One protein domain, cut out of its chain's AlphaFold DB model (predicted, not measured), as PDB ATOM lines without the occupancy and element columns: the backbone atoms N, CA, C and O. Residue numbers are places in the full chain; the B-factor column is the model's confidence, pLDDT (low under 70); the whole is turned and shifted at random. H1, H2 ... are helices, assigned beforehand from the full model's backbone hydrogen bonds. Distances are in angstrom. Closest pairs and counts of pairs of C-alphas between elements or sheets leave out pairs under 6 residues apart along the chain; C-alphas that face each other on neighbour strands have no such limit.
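What this domain is: This is residues 67 to 165 of the 184 residues of the protein "Hypothetical protein" of Rotaria sp. Silwood2 (UniProt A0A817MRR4). What shape is this? A long helix, H5, sticks out with residues 152 to 165 as a free arm from a body in which H2 and H3 fold back as a helical hairpin, H1 crosses H3, and H4 bridges the hairpin's open end. What makes it up? The printed part has 99 residues with five named helices, H1 to H5 in chain order, and no named strand: all helix. How compact is it? It is loose, with a radius of gyration of the C-alphas of 16.0 A, and elongated, spanning 56 by 29 by 21 A.

How they stand to each other: What is near the longest helix? H5, residues 141 to 165, is close but not clearly touching to H4, residues 126 to 137: their closest C-alphas, Leu 135 and Arg 144, are 6.3 A apart, at a shallow tilt of 20 degrees, opposite ways. What forms the hairpin? H2, residues 86 to 99, touches H3, residues 105 to 122, closest at the C-alphas of Leu 90 and Tyr 114, 6.7 A, at a steep tilt of 40 degrees, opposite ways. Where is the first helix? H1, residues 69 to 78, touches residues 113 to 121 of H3, closest at the C-alphas of Ala 73 and Ala 117, 4.2 A. Are the backbones helical? Every O i to N i+4 pair is within hydrogen-bond range in H2, H3 and H5; H1 has 5 of 6 and H4 7 of 8.

Where its parts are: How long are the helices? H5 measures 36.6 A from first to last C-alpha, H3 26.2 A, H2 19.9 A, H4 16.7 A and H1 14.6 A. Where are the anchors? C-alpha 69 begins H1 at (24.881, 45.430, -61.022), and C-alpha 165 ends H5 at (14.997, 9.925, -42.445).

The domain as a whole: How far does it reach? The two C-alphas farthest apart, Ser 101 and Asn 165, are 57.3 A apart. Is it continuous? The printed part has no cut, and no link is long. Where is confidence low? Residues 153 to 165 have pLDDT under 70.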
ATOM      1  N   LEU A  67      30.949  41.996 -63.434       77.06
ATOM      2  CA  LEU A  67      29.614  41.518 -63.117       77.06
ATOM      3  C   LEU A  67      28.642  42.669 -63.337       77.06
ATOM      4  O   LEU A  67      28.948  43.812 -62.983       77.06
ATOM      5  N   SER A  68      27.462  42.367 -63.862       85.25
ATOM      6  CA  SER A  68      26.358  43.325 -63.886       85.25
ATOM      7  C   SER A  68      25.993  43.766 -62.462       85.25
ATOM      8  O   SER A  68      26.262  43.059 -61.482       85.25
ATOM      9  N   ILE A  69      25.358  44.933 -62.325       86.12
ATOM     10  CA  ILE A  69      24.881  45.430 -61.022       86.12
ATOM     11  C   ILE A  69      23.947  44.401 -60.375       86.12
ATOM     12  O   ILE A  69      23.974  44.206 -59.161       86.12
ATOM     13  N   GLU A  70      23.149  43.707 -61.179       89.38
ATOM     14  CA  GLU A  70      22.219  42.675 -60.747       89.38
ATOM     15  C   GLU A  70      22.948  41.477 -60.130       89.38
ATOM     16  O   GLU A  70      22.584  41.038 -59.037       89.38
ATOM     17  N   GLU A  71      23.995  40.972 -60.786       86.12
ATOM     18  CA  GLU A  71      24.811  39.864 -60.274       86.12
ATOM     19  C   GLU A  71      25.553  40.263 -58.995       86.12
ATOM     20  O   GLU A  71      25.536  39.527 -58.003       86.12
ATOM     21  N   GLN A  72      26.145  41.459 -58.974       88.62
ATOM     22  CA  GLN A  72      26.805  41.990 -57.779       88.62
ATOM     23  C   GLN A  72      25.819  42.114 -56.614       88.62
ATOM     24  O   GLN A  72      26.110  41.676 -55.498       88.62
ATOM     25  N   ALA A  73      24.626  42.654 -56.865       91.56
ATOM     26  CA  ALA A  73      23.589  42.834 -55.859       91.56
ATOM     27  C   ALA A  73      23.114  41.502 -55.262       91.56
ATOM     28  O   ALA A  73      22.932  41.409 -54.044       91.56
ATOM     29  N   GLN A  74      22.960  40.457 -56.082       90.44
ATOM     30  CA  GLN A  74      22.615  39.112 -55.608       90.44
ATOM     31  C   GLN A  74      23.672  38.552 -54.654       90.44
ATOM     32  O   GLN A  74      23.333  38.010 -53.596       90.44
ATOM     33  N   ILE A  75      24.950  38.703 -55.012       89.50
ATOM     34  CA  ILE A  75      26.072  38.250 -54.188       89.50
ATOM     35  C   ILE A  75      26.103  39.046 -52.882       89.50
ATOM     36  O   ILE A  75      26.139  38.453 -51.800       89.50
ATOM     37  N   ILE A  76      26.036  40.376 -52.954       91.94
ATOM     38  CA  ILE A  76      26.098  41.272 -51.792       91.94
ATOM     39  C   ILE A  76      24.953  41.005 -50.814       91.94
ATOM     40  O   ILE A  76      25.191  40.946 -49.608       91.94
ATOM     41  N   ALA A  77      23.732  40.782 -51.308       93.06
ATOM     42  CA  ALA A  77      22.558  40.565 -50.465       93.06
ATOM     43  C   ALA A  77      22.711  39.368 -49.509       93.06
ATOM     44  O   ALA A  77      22.156  39.388 -48.405       93.06
ATOM     45  N   ARG A  78      23.464  38.335 -49.916       92.31
ATOM     46  CA  ARG A  78      23.624  37.072 -49.174       92.31
ATOM     47  C   ARG A  78      24.993  36.889 -48.528       92.31
ATOM     48  O   ARG A  78      25.112  36.073 -47.616       92.31
ATOM     49  N   SER A  79      26.018  37.581 -49.014       89.88
ATOM     50  CA  SER A  79      27.401  37.349 -48.598       89.88
ATOM     51  C   SER A  79      27.695  37.942 -47.227       89.88
ATOM     52  O   SER A  79      27.281  39.057 -46.901       89.88
ATOM     53  N   TYR A  80      28.440  37.190 -46.424       91.19
ATOM     54  CA  TYR A  80      28.883  37.604 -45.103       91.19
ATOM     55  C   TYR A  80      30.212  36.957 -44.736       91.19
ATOM     56  O   TYR A  80      30.561  35.877 -45.215       91.19
ATOM     57  N   GLY A  81      30.923  37.613 -43.829       87.31
ATOM     58  CA  GLY A  81      32.147  37.124 -43.222       87.31
ATOM     59  C   GLY A  81      32.222  37.505 -41.751       87.31
ATOM     60  O   GLY A  81      31.270  38.008 -41.153       87.31
ATOM     61  N   ILE A  82      33.390  37.281 -41.159       85.00
ATOM     62  CA  ILE A  82      33.642  37.590 -39.747       85.00
ATOM     63  C   ILE A  82      33.512  39.093 -39.432       85.00
ATOM     64  O   ILE A  82      33.229  39.473 -38.297       85.00
ATOM     65  N   ASN A  83      33.644  39.947 -40.450       82.06
ATOM     66  CA  ASN A  83      33.523  41.398 -40.329       82.06
ATOM     67  C   ASN A  83      32.105  41.936 -40.586       82.06
ATOM     68  O   ASN A  83      31.919  43.148 -40.559       82.06
ATOM     69  N   GLY A  84      31.114  41.058 -40.765       86.56
ATOM     70  CA  GLY A  84      29.718  41.425 -41.028       86.56
ATOM     71  C   GLY A  84      29.259  40.991 -42.418       86.56
ATOM     72  O   GLY A  84      29.941  40.209 -43.092       86.56
ATOM     73  N   SER A  85      28.087  41.464 -42.846       92.31
ATOM     74  CA  SER A  85      27.616  41.215 -44.209       92.31
ATOM     75  C   SER A  85      28.176  42.220 -45.215       92.31
ATOM     76  O   SER A  85      28.465  43.375 -44.892       92.31
ATOM     77  N   ASN A  86      28.272  41.797 -46.476       92.00
ATOM     78  CA  ASN A  86      28.642  42.698 -47.568       92.00
ATOM     79  C   ASN A  86      27.594  43.806 -47.747       92.00
ATOM     80  O   ASN A  86      27.933  44.926 -48.125       92.00
ATOM     81  N   PHE A  87      26.328  43.511 -47.443       93.88
ATOM     82  CA  PHE A  87      25.252  44.495 -47.453       93.88
ATOM     83  C   PHE A  87      25.492  45.608 -46.422       93.88
ATOM     84  O   PHE A  87      25.389  46.790 -46.753       93.88
ATOM     85  N   GLN A  88      25.896  45.253 -45.198       93.31
ATOM     86  CA  GLN A  88      26.264  46.229 -44.174       93.31
ATOM     87  C   GLN A  88      27.488  47.059 -44.580       93.31
ATOM     88  O   GLN A  88      27.518  48.267 -44.348       93.31
ATOM     89  N   TYR A  89      28.485  46.437 -45.213       90.94
ATOM     90  CA  TYR A  89      29.647  47.161 -45.727       90.94
ATOM     91  C   TYR A  89      29.242  48.218 -46.768       90.94
ATOM     92  O   TYR A  89      29.645  49.381 -46.673       90.94
ATOM     93  N   LEU A  90      28.380  47.842 -47.716       92.75
ATOM     94  CA  LEU A  90      27.834  48.750 -48.724       92.75
ATOM     95  C   LEU A  90      27.030  49.900 -48.090       92.75
ATOM     96  O   LEU A  90      27.224  51.061 -48.450       92.75
ATOM     97  N   HIS A  91      26.188  49.595 -47.098       92.75
ATOM     98  CA  HIS A  91      25.444  50.598 -46.334       92.75
ATOM     99  C   HIS A  91      26.373  51.607 -45.639       92.75
ATOM    100  O   HIS A  91      26.192  52.818 -45.772       92.75
ATOM    101  N   ASN A  92      27.402  51.123 -44.938       91.00
ATOM    102  CA  ASN A  92      28.357  51.975 -44.226       91.00
ATOM    103  C   ASN A  92      29.168  52.854 -45.187       91.00
ATOM    104  O   ASN A  92      29.453  54.011 -44.876       91.00
ATOM    105  N   THR A  93      29.486  52.328 -46.371       89.75
ATOM    106  CA  THR A  93      30.180  53.077 -47.426       89.75
ATOM    107  C   THR A  93      29.310  54.230 -47.926       89.75
ATOM    108  O   THR A  93      29.756  55.374 -47.953       89.75
ATOM    109  N   LEU A  94      28.032  53.970 -48.223       90.56
ATOM    110  CA  LEU A  94      27.086  55.015 -48.622       90.56
ATOM    111  C   LEU A  94      26.840  56.055 -47.529       90.56
ATOM    112  O   LEU A  94      26.709  57.245 -47.827       90.56
ATOM    113  N   TYR A  95      26.791  55.624 -46.268       89.44
ATOM    114  CA  TYR A  95      26.696  56.538 -45.137       89.44
ATOM    115  C   TYR A  95      27.907  57.479 -45.076       89.44
ATOM    116  O   TYR A  95      27.727  58.685 -44.911       89.44
ATOM    117  N   ALA A  96      29.122  56.960 -45.283       86.69
ATOM    118  CA  ALA A  96      30.330  57.777 -45.362       86.69
ATOM    119  C   ALA A  96      30.278  58.760 -46.545       86.69
ATOM    120  O   ALA A  96      30.474  59.955 -46.334       86.69
ATOM    121  N   CYS A  97      29.916  58.304 -47.753       85.81
ATOM    122  CA  CYS A  97      29.746  59.183 -48.918       85.81
ATOM    123  C   CYS A  97      28.775  60.336 -48.627       85.81
ATOM    124  O   CYS A  97      29.062  61.485 -48.951       85.81
ATOM    125  N   ARG A  98      27.648  60.050 -47.959       84.50
ATOM    126  CA  ARG A  98      26.678  61.077 -47.552       84.50
ATOM    127  C   ARG A  98      27.249  62.029 -46.501       84.50
ATOM    128  O   ARG A  98      27.023  63.227 -46.608       84.50
ATOM    129  N   LYS A  99      27.963  61.513 -45.496       84.25
ATOM    130  CA  LYS A  99      28.580  62.317 -44.427       84.25
ATOM    131  C   LYS A  99      29.587  63.329 -44.983       84.25
ATOM    132  O   LYS A  99      29.662  64.437 -44.468       84.25
ATOM    133  N   PHE A 100      30.327  62.950 -46.022       83.88
ATOM    134  CA  PHE A 100      31.309  63.807 -46.693       83.88
ATOM    135  C   PHE A 100      30.750  64.543 -47.923       83.88
ATOM    136  O   PHE A 100      31.515  65.151 -48.661       83.88
ATOM    137  N   SER A 101      29.431  64.499 -48.153       83.38
ATOM    138  CA  SER A 101      28.764  65.168 -49.281       83.38
ATOM    139  C   SER A 101      29.352  64.822 -50.659       83.38
ATOM    140  O   SER A 101      29.379  65.660 -51.558       83.38
ATOM    141  N   LEU A 102      29.796  63.575 -50.848       78.94
ATOM    142  CA  LEU A 102      30.276  63.083 -52.140       78.94
ATOM    143  C   LEU A 102      29.082  62.871 -53.085       78.94
ATOM    144  O   LEU A 102      28.120  62.178 -52.741       78.94
ATOM    145  N   LEU A 103      29.122  63.494 -54.266       79.38
ATOM    146  CA  LEU A 103      28.020  63.508 -55.245       79.38
ATOM    147  C   LEU A 103      28.460  63.090 -56.659       79.38
ATOM    148  O   LEU A 103      27.808  63.423 -57.651       79.38
ATOM    149  N   ASP A 104      29.553  62.342 -56.749       81.38
ATOM    150  CA  ASP A 104      30.127  61.859 -58.003       81.38
ATOM    151  C   ASP A 104      29.328  60.706 -58.647       81.38
ATOM    152  O   ASP A 104      28.333  60.193 -58.116       81.38
ATOM    153  N   THR A 105      29.749  60.315 -59.854       78.50
ATOM    154  CA  THR A 105      29.176  59.189 -60.608       78.50
ATOM    155  C   THR A 105      29.297  57.874 -59.843       78.50
ATOM    156  O   THR A 105      28.319  57.134 -59.763       78.50
ATOM    157  N   PHE A 106      30.433  57.638 -59.186       80.12
ATOM    158  CA  PHE A 106      30.654  56.467 -58.339       80.12
ATOM    159  C   PHE A 106      29.610  56.360 -57.215       80.12
ATOM    160  O   PHE A 106      28.999  55.310 -57.009       80.12
ATOM    161  N   THR A 107      29.320  57.463 -56.524       81.81
ATOM    162  CA  THR A 107      28.306  57.490 -55.465       81.81
ATOM    163  C   THR A 107      26.909  57.182 -56.012       81.81
ATOM    164  O   THR A 107      26.099  56.559 -55.317       81.81
ATOM    165  N   LYS A 108      26.593  57.583 -57.253       84.38
ATOM    166  CA  LYS A 108      25.320  57.228 -57.907       84.38
ATOM    167  C   LYS A 108      25.233  55.726 -58.186       84.38
ATOM    168  O   LYS A 108      24.219  55.117 -57.846       84.38
ATOM    169  N   GLU A 109      26.293  55.127 -58.720       85.06
ATOM    170  CA  GLU A 109      26.363  53.682 -58.983       85.06
ATOM    171  C   GLU A 109      26.251  52.864 -57.690       85.06
ATOM    172  O   GLU A 109      25.472  51.915 -57.615       85.06
ATOM    173  N   MET A 110      26.929  53.287 -56.620       87.88
ATOM    174  CA  MET A 110      26.837  52.643 -55.305       87.88
ATOM    175  C   MET A 110      25.423  52.709 -54.714       87.88
ATOM    176  O   MET A 110      24.959  51.742 -54.105       87.88
ATOM    177  N   LYS A 111      24.702  53.823 -54.913       91.75
ATOM    178  CA  LYS A 111      23.291  53.950 -54.503       91.75
ATOM    179  C   LYS A 111      22.393  52.998 -55.287       91.75
ATOM    180  O   LYS A 111      21.529  52.360 -54.684       91.75
ATOM    181  N   GLN A 112      22.606  52.882 -56.597       93.25
ATOM    182  CA  GLN A 112      21.877  51.932 -57.436       93.25
ATOM    183  C   GLN A 112      22.139  50.494 -56.980       93.25
ATOM    184  O   GLN A 112      21.191  49.752 -56.726       93.25
ATOM    185  N   LEU A 113      23.407  50.125 -56.783       93.75
ATOM    186  CA  LEU A 113      23.804  48.806 -56.295       93.75
ATOM    187  C   LEU A 113      23.159  48.477 -54.943       93.75
ATOM    188  O   LEU A 113      22.639  47.377 -54.760       93.75
ATOM    189  N   TYR A 114      23.136  49.434 -54.011       95.62
ATOM    190  CA  TYR A 114      22.492  49.260 -52.710       95.62
ATOM    191  C   TYR A 114      20.983  49.055 -52.822       95.62
ATOM    192  O   TYR A 114      20.452  48.134 -52.201       95.62
ATOM    193  N   GLY A 115      20.295  49.865 -53.633       96.69
ATOM    194  CA  GLY A 115      18.861  49.706 -53.881       96.69
ATOM    195  C   GLY A 115      18.535  48.321 -54.441       96.69
ATOM    196  O   GLY A 115      17.658  47.627 -53.924       96.69
ATOM    197  N   THR A 116      19.304  47.865 -55.430       96.12
ATOM    198  CA  THR A 116      19.144  46.529 -56.014       96.12
ATOM    199  C   THR A 116      19.453  45.424 -54.998       96.12
ATOM    200  O   THR A 116      18.692  44.460 -54.880       96.12
ATOM    201  N   ALA A 117      20.520  45.560 -54.204       96.06
ATOM    202  CA  ALA A 117      20.878  44.587 -53.169       96.06
ATOM    203  C   ALA A 117      19.806  44.494 -52.072       96.06
ATOM    204  O   ALA A 117      19.492  43.394 -51.616       96.06
ATOM    205  N   LEU A 118      19.192  45.619 -51.695       96.62
ATOM    206  CA  LEU A 118      18.085  45.667 -50.740       96.62
ATOM    207  C   LEU A 118      16.858  44.909 -51.269       96.62
ATOM    208  O   LEU A 118      16.262  44.115 -50.539       96.62
ATOM    209  N   LEU A 119      16.512  45.073 -52.551       96.50
ATOM    210  CA  LEU A 119      15.432  44.300 -53.179       96.50
ATOM    211  C   LEU A 119      15.710  42.793 -53.127       96.50
ATOM    212  O   LEU A 119      14.828  42.014 -52.761       96.50
ATOM    213  N   TYR A 120      16.938  42.366 -53.437       95.94
ATOM    214  CA  TYR A 120      17.321  40.956 -53.314       95.94
ATOM    215  C   TYR A 120      17.282  40.459 -51.870       95.94
ATOM    216  O   TYR A 120      16.821  39.344 -51.628       95.94
ATOM    217  N   ARG A 121      17.709  41.286 -50.910       93.00
ATOM    218  CA  ARG A 121      17.667  40.989 -49.474       93.00
ATOM    219  C   ARG A 121      16.237  40.733 -48.994       93.00
ATOM    220  O   ARG A 121      16.000  39.770 -48.268       93.00
ATOM    221  N   HIS A 122      15.275  41.535 -49.445       94.19
ATOM    222  CA  HIS A 122      13.860  41.350 -49.109       94.19
ATOM    223  C   HIS A 122      13.241  40.093 -49.727       94.19
ATOM    224  O   HIS A 122      12.332  39.526 -49.126       94.19
ATOM    225  N   ARG A 123      13.752  39.640 -50.880       94.62
ATOM    226  CA  ARG A 123      13.329  38.400 -51.554       94.62
ATOM    227  C   ARG A 123      13.925  37.127 -50.946       94.62
ATOM    228  O   ARG A 123      13.580  36.031 -51.382       94.62
ATOM    229  N   LEU A 124      14.844  37.239 -49.984       92.94
ATOM    230  CA  LEU A 124      15.363  36.070 -49.275       92.94
ATOM    231  C   LEU A 124      14.269  35.434 -48.417       92.94
ATOM    232  O   LEU A 124      13.338  36.096 -47.963       92.94
ATOM    233  N   VAL A 125      14.427  34.139 -48.149       93.50
ATOM    234  CA  VAL A 125      13.565  33.423 -47.203       93.50
ATOM    235  C   VAL A 125      13.641  34.115 -45.841       93.50
ATOM    236  O   VAL A 125      14.734  34.451 -45.385       93.50
ATOM    237  N   GLU A 126      12.495  34.281 -45.175       91.88
ATOM    238  CA  GLU A 126      12.360  35.044 -43.923       91.88
ATOM    239  C   GLU A 126      13.453  34.719 -42.896       91.88
ATOM    240  O   GLU A 126      14.137  35.610 -42.402       91.88
ATOM    241  N   GLN A 127      13.683  33.428 -42.635       90.94
ATOM    242  CA  GLN A 127      14.700  32.972 -41.682       90.94
ATOM    243  C   GLN A 127      16.122  33.395 -42.071       90.94
ATOM    244  O   GLN A 127      16.951  33.683 -41.209       90.94
ATOM    245  N   GLU A 128      16.433  33.396 -43.367       91.38
ATOM    246  CA  GLU A 128      17.736  33.827 -43.861       91.38
ATOM    247  C   GLU A 128      17.897  35.341 -43.746       91.38
ATOM    248  O   GLU A 128      18.936  35.791 -43.260       91.38
ATOM    249  N   ARG A 129      16.867  36.105 -44.120       94.50
ATOM    250  CA  ARG A 129      16.852  37.563 -43.983       94.50
ATOM    251  C   ARG A 129      17.041  37.982 -42.525       94.50
ATOM    252  O   ARG A 129      17.995  38.685 -42.220       94.50
ATOM    253  N   GLN A 130      16.212  37.460 -41.618       93.81
ATOM    254  CA  GLN A 130      16.280  37.768 -40.185       93.81
ATOM    255  C   GLN A 130      17.640  37.431 -39.572       93.81
ATOM    256  O   GLN A 130      18.164  38.188 -38.753       93.81
ATOM    257  N   TRP A 131      18.229  36.296 -39.961       94.12
ATOM    258  CA  TRP A 131      19.554  35.934 -39.473       94.12
ATOM    259  C   TRP A 131      20.618  36.921 -39.947       94.12
ATOM    260  O   TRP A 131      21.463  37.324 -39.150       94.12
ATOM    261  N   LEU A 132      20.582  37.321 -41.221       94.12
ATOM    262  CA  LEU A 132      21.542  38.285 -41.752       94.12
ATOM    263  C   LEU A 132      21.354  39.668 -41.105       94.12
ATOM    264  O   LEU A 132      22.335  40.303 -40.740       94.12
ATOM    265  N   ASP A 133      20.114  40.095 -40.870       92.31
ATOM    266  CA  ASP A 133      19.819  41.368 -40.200       92.31
ATOM    267  C   ASP A 133      20.239  41.353 -38.723       92.31
ATOM    268  O   ASP A 133      20.604  42.381 -38.156       92.31
ATOM    269  N   THR A 134      20.210  40.179 -38.087       92.69
ATOM    270  CA  THR A 134      20.773  39.988 -36.745       92.69
ATOM    271  C   THR A 134      22.293  40.066 -36.787       92.69
ATOM    272  O   THR A 134      22.881  40.751 -35.956       92.69
ATOM    273  N   LEU A 135      22.928  39.407 -37.763       92.56
ATOM    274  CA  LEU A 135      24.379  39.444 -37.952       92.56
ATOM    275  C   LEU A 135      24.882  40.886 -38.118       92.56
ATOM    276  O   LEU A 135      25.889  41.246 -37.513       92.56
ATOM    277  N   ASP A 136      24.148  41.709 -38.869       90.88
ATOM    278  CA  ASP A 136      24.481  43.118 -39.108       90.88
ATOM    279  C   ASP A 136      24.385  43.980 -37.835       90.88
ATOM    280  O   ASP A 136      25.019  45.027 -37.736       90.88
ATOM    281  N   LYS A 137      23.637  43.549 -36.816       91.00
ATOM    282  CA  LYS A 137      23.542  44.262 -35.531       91.00
ATOM    283  C   LYS A 137      24.649  43.885 -34.547       91.00
ATOM    284  O   LYS A 137      24.818  44.575 -33.544       91.00
ATOM    285  N   LEU A 138      25.394  42.809 -34.804       91.00
ATOM    286  CA  LEU A 138      26.460  42.364 -33.909       91.00
ATOM    287  C   LEU A 138      27.655  43.308 -34.000       91.00
ATOM    288  O   LEU A 138      28.137  43.626 -35.092       91.00
ATOM    289  N   SER A 139      28.144  43.736 -32.841       83.06
ATOM    290  CA  SER A 139      29.172  44.770 -32.740       83.06
ATOM    291  C   SER A 139      30.581  44.182 -32.740       83.06
ATOM    292  O   SER A 139      31.496  44.772 -33.316       83.06
ATOM    293  N   THR A 140      30.750  42.990 -32.164       87.44
ATOM    294  CA  THR A 140      32.067  42.378 -31.976       87.44
ATOM    295  C   THR A 140      32.348  41.254 -32.969       87.44
ATOM    296  O   THR A 140      31.457  40.594 -33.514       87.44
ATOM    297  N   LYS A 141      33.641  41.006 -33.191       87.69
ATOM    298  CA  LYS A 141      34.134  39.911 -34.032       87.69
ATOM    299  C   LYS A 141      33.743  38.537 -33.472       87.69
ATOM    300  O   LYS A 141      33.387  37.643 -34.240       87.69
ATOM    301  N   ASP A 142      33.780  38.384 -32.151       88.75
ATOM    302  CA  ASP A 142      33.520  37.109 -31.476       88.75
ATOM    303  C   ASP A 142      32.041  36.719 -31.540       88.75
ATOM    304  O   ASP A 142      31.723  35.575 -31.874       88.75
ATOM    305  N   GLU A 143      31.129  37.678 -31.343       88.38
ATOM    306  CA  GLU A 143      29.688  37.469 -31.524       88.38
ATOM    307  C   GLU A 143      29.363  37.014 -32.952       88.38
ATOM    308  O   GLU A 143      28.634  36.035 -33.156       88.38
ATOM    309  N   ARG A 144      29.942  37.682 -33.959       88.31
ATOM    310  CA  ARG A 144      29.752  37.320 -35.374       88.31
ATOM    311  C   ARG A 144      30.291  35.930 -35.665       88.31
ATOM    312  O   ARG A 144      29.618  35.128 -36.314       88.31
ATOM    313  N   GLN A 145      31.480  35.614 -35.158       90.06
ATOM    314  CA  GLN A 145      32.087  34.303 -35.347       90.06
ATOM    315  C   GLN A 145      31.238  33.192 -34.720       90.06
ATOM    316  O   GLN A 145      31.052  32.138 -35.337       90.06
ATOM    317  N   LEU A 146      30.685  33.426 -33.528       88.75
ATOM    318  CA  LEU A 146      29.775  32.494 -32.871       88.75
ATOM    319  C   LEU A 146      28.500  32.295 -33.702       88.75
ATOM    320  O   LEU A 146      28.155  31.157 -34.020       88.75
ATOM    321  N   ALA A 147      27.856  33.378 -34.146       88.19
ATOM    322  CA  ALA A 147      26.645  33.321 -34.965       88.19
ATOM    323  C   ALA A 147      26.855  32.548 -36.283       88.19
ATOM    324  O   ALA A 147      26.017  31.725 -36.673       88.19
ATOM    325  N   ILE A 148      27.993  32.765 -36.954       88.75
ATOM    326  CA  ILE A 148      28.374  32.058 -38.186       88.75
ATOM    327  C   ILE A 148      28.589  30.565 -37.916       88.75
ATOM    328  O   ILE A 148      28.059  29.725 -38.655       88.75
ATOM    329  N   LYS A 149      29.325  30.213 -36.852       88.25
ATOM    330  CA  LYS A 149      29.527  28.813 -36.444       88.25
ATOM    331  C   LYS A 149      28.189  28.132 -36.151       88.25
ATOM    332  O   LYS A 149      27.908  27.083 -36.730       88.25
ATOM    333  N   SER A 150      27.322  28.753 -35.351       83.62
ATOM    334  CA  SER A 150      26.003  28.210 -35.001       83.62
ATOM    335  C   SER A 150      25.116  27.964 -36.228       83.62
ATOM    336  O   SER A 150      24.405  26.956 -36.281       83.62
ATOM    337  N   ARG A 151      25.173  28.832 -37.250       80.69
ATOM    338  CA  ARG A 151      24.431  28.630 -38.509       80.69
ATOM    339  C   ARG A 151      24.953  27.432 -39.307       80.69
ATOM    340  O   ARG A 151      24.144  26.671 -39.845       80.69
ATOM    341  N   LYS A 152      26.276  27.234 -39.366       75.62
ATOM    342  CA  LYS A 152      26.892  26.075 -40.036       75.62
ATOM    343  C   LYS A 152      26.492  24.764 -39.354       75.62
ATOM    344  O   LYS A 152      26.026  23.853 -40.036       75.62
ATOM    345  N   THR A 153      26.556  24.701 -38.025       68.25
ATOM    346  CA  THR A 153      26.186  23.498 -37.260       68.25
ATOM    347  C   THR A 153      24.705  23.141 -37.422       68.25
ATOM    348  O   THR A 153      24.378  21.977 -37.653       68.25
ATOM    349  N   LYS A 154      23.796  24.131 -37.409       65.69
ATOM    350  CA  LYS A 154      22.361  23.901 -37.677       65.69
ATOM    351  C   LYS A 154      22.111  23.343 -39.082       65.69
ATOM    352  O   LYS A 154      21.303  22.429 -39.237       65.69
ATOM    353  N   ARG A 155      22.817  23.840 -40.108       59.84
ATOM    354  CA  ARG A 155      22.707  23.309 -41.481       59.84
ATOM    355  C   ARG A 155      23.180  21.857 -41.581       59.84
ATOM    356  O   ARG A 155      22.522  21.068 -42.255       59.84
ATOM    357  N   ILE A 156      24.272  21.502 -40.899       60.38
ATOM    358  CA  ILE A 156      24.782  20.123 -40.859       60.38
ATOM    359  C   ILE A 156      23.758  19.205 -40.182       60.38
ATOM    360  O   ILE A 156      23.355  18.213 -40.778       60.38
ATOM    361  N   GLY A 157      23.233  19.587 -39.013       52.09
ATOM    362  CA  GLY A 157      22.229  18.789 -38.297       52.09
ATOM    363  C   GLY A 157      20.938  18.545 -39.094       52.09
ATOM    364  O   GLY A 157      20.383  17.447 -39.052       52.09
ATOM    365  N   ILE A 158      20.479  19.533 -39.875       60.97
ATOM    366  CA  ILE A 158      19.312  19.380 -40.765       60.97
ATOM    367  C   ILE A 158      19.614  18.417 -41.922       60.97
ATOM    368  O   ILE A 158      18.769  17.583 -42.251       60.97
ATOM    369  N   LYS A 159      20.805  18.498 -42.535       58.69
ATOM    370  CA  LYS A 159      21.222  17.560 -43.589       58.69
ATOM    371  C   LYS A 159      21.337  16.130 -43.050       58.69
ATOM    372  O   LYS A 159      20.782  15.223 -43.662       58.69
ATOM    373  N   SER A 160      21.953  15.940 -41.881       58.88
ATOM    374  CA  SER A 160      22.080  14.627 -41.235       58.88
ATOM    375  C   SER A 160      20.720  14.013 -40.889       58.88
ATOM    376  O   SER A 160      20.513  12.834 -41.153       58.88
ATOM    377  N   ARG A 161      19.751  14.800 -40.393       56.00
ATOM    378  CA  ARG A 161      18.377  14.310 -40.149       56.00
ATOM    379  C   ARG A 161      17.629  13.945 -41.429       56.00
ATOM    380  O   ARG A 161      16.932  12.940 -41.446       56.00
ATOM    381  N   LYS A 162      17.769  14.724 -42.507       59.25
ATOM    382  CA  LYS A 162      17.166  14.373 -43.806       59.25
ATOM    383  C   LYS A 162      17.771  13.092 -44.389       59.25
ATOM    384  O   LYS A 162      17.037  12.308 -44.982       59.25
ATOM    385  N   LEU A 163      19.074  12.874 -44.202       55.34
ATOM    386  CA  LEU A 163      19.754  11.647 -44.618       55.34
ATOM    387  C   LEU A 163      19.285  10.438 -43.791       55.34
ATOM    388  O   LEU A 163      18.892   9.432 -44.367       55.34
ATOM    389  N   LEU A 164      19.235  10.570 -42.460       52.88
ATOM    390  CA  LEU A 164      18.715   9.540 -41.551       52.88
ATOM    391  C   LEU A 164      17.255   9.188 -41.852       52.88
ATOM    392  O   LEU A 164      16.928   8.014 -41.969       52.88
ATOM    393  N   ASN A 165      16.391  10.180 -42.079       53.41
ATOM    394  CA  ASN A 165      14.997   9.925 -42.445       53.41
ATOM    395  C   ASN A 165      14.866   9.236 -43.812       53.41
ATOM    396  O   ASN A 165      13.975   8.408 -43.974       53.41
TER     397      ASN A 165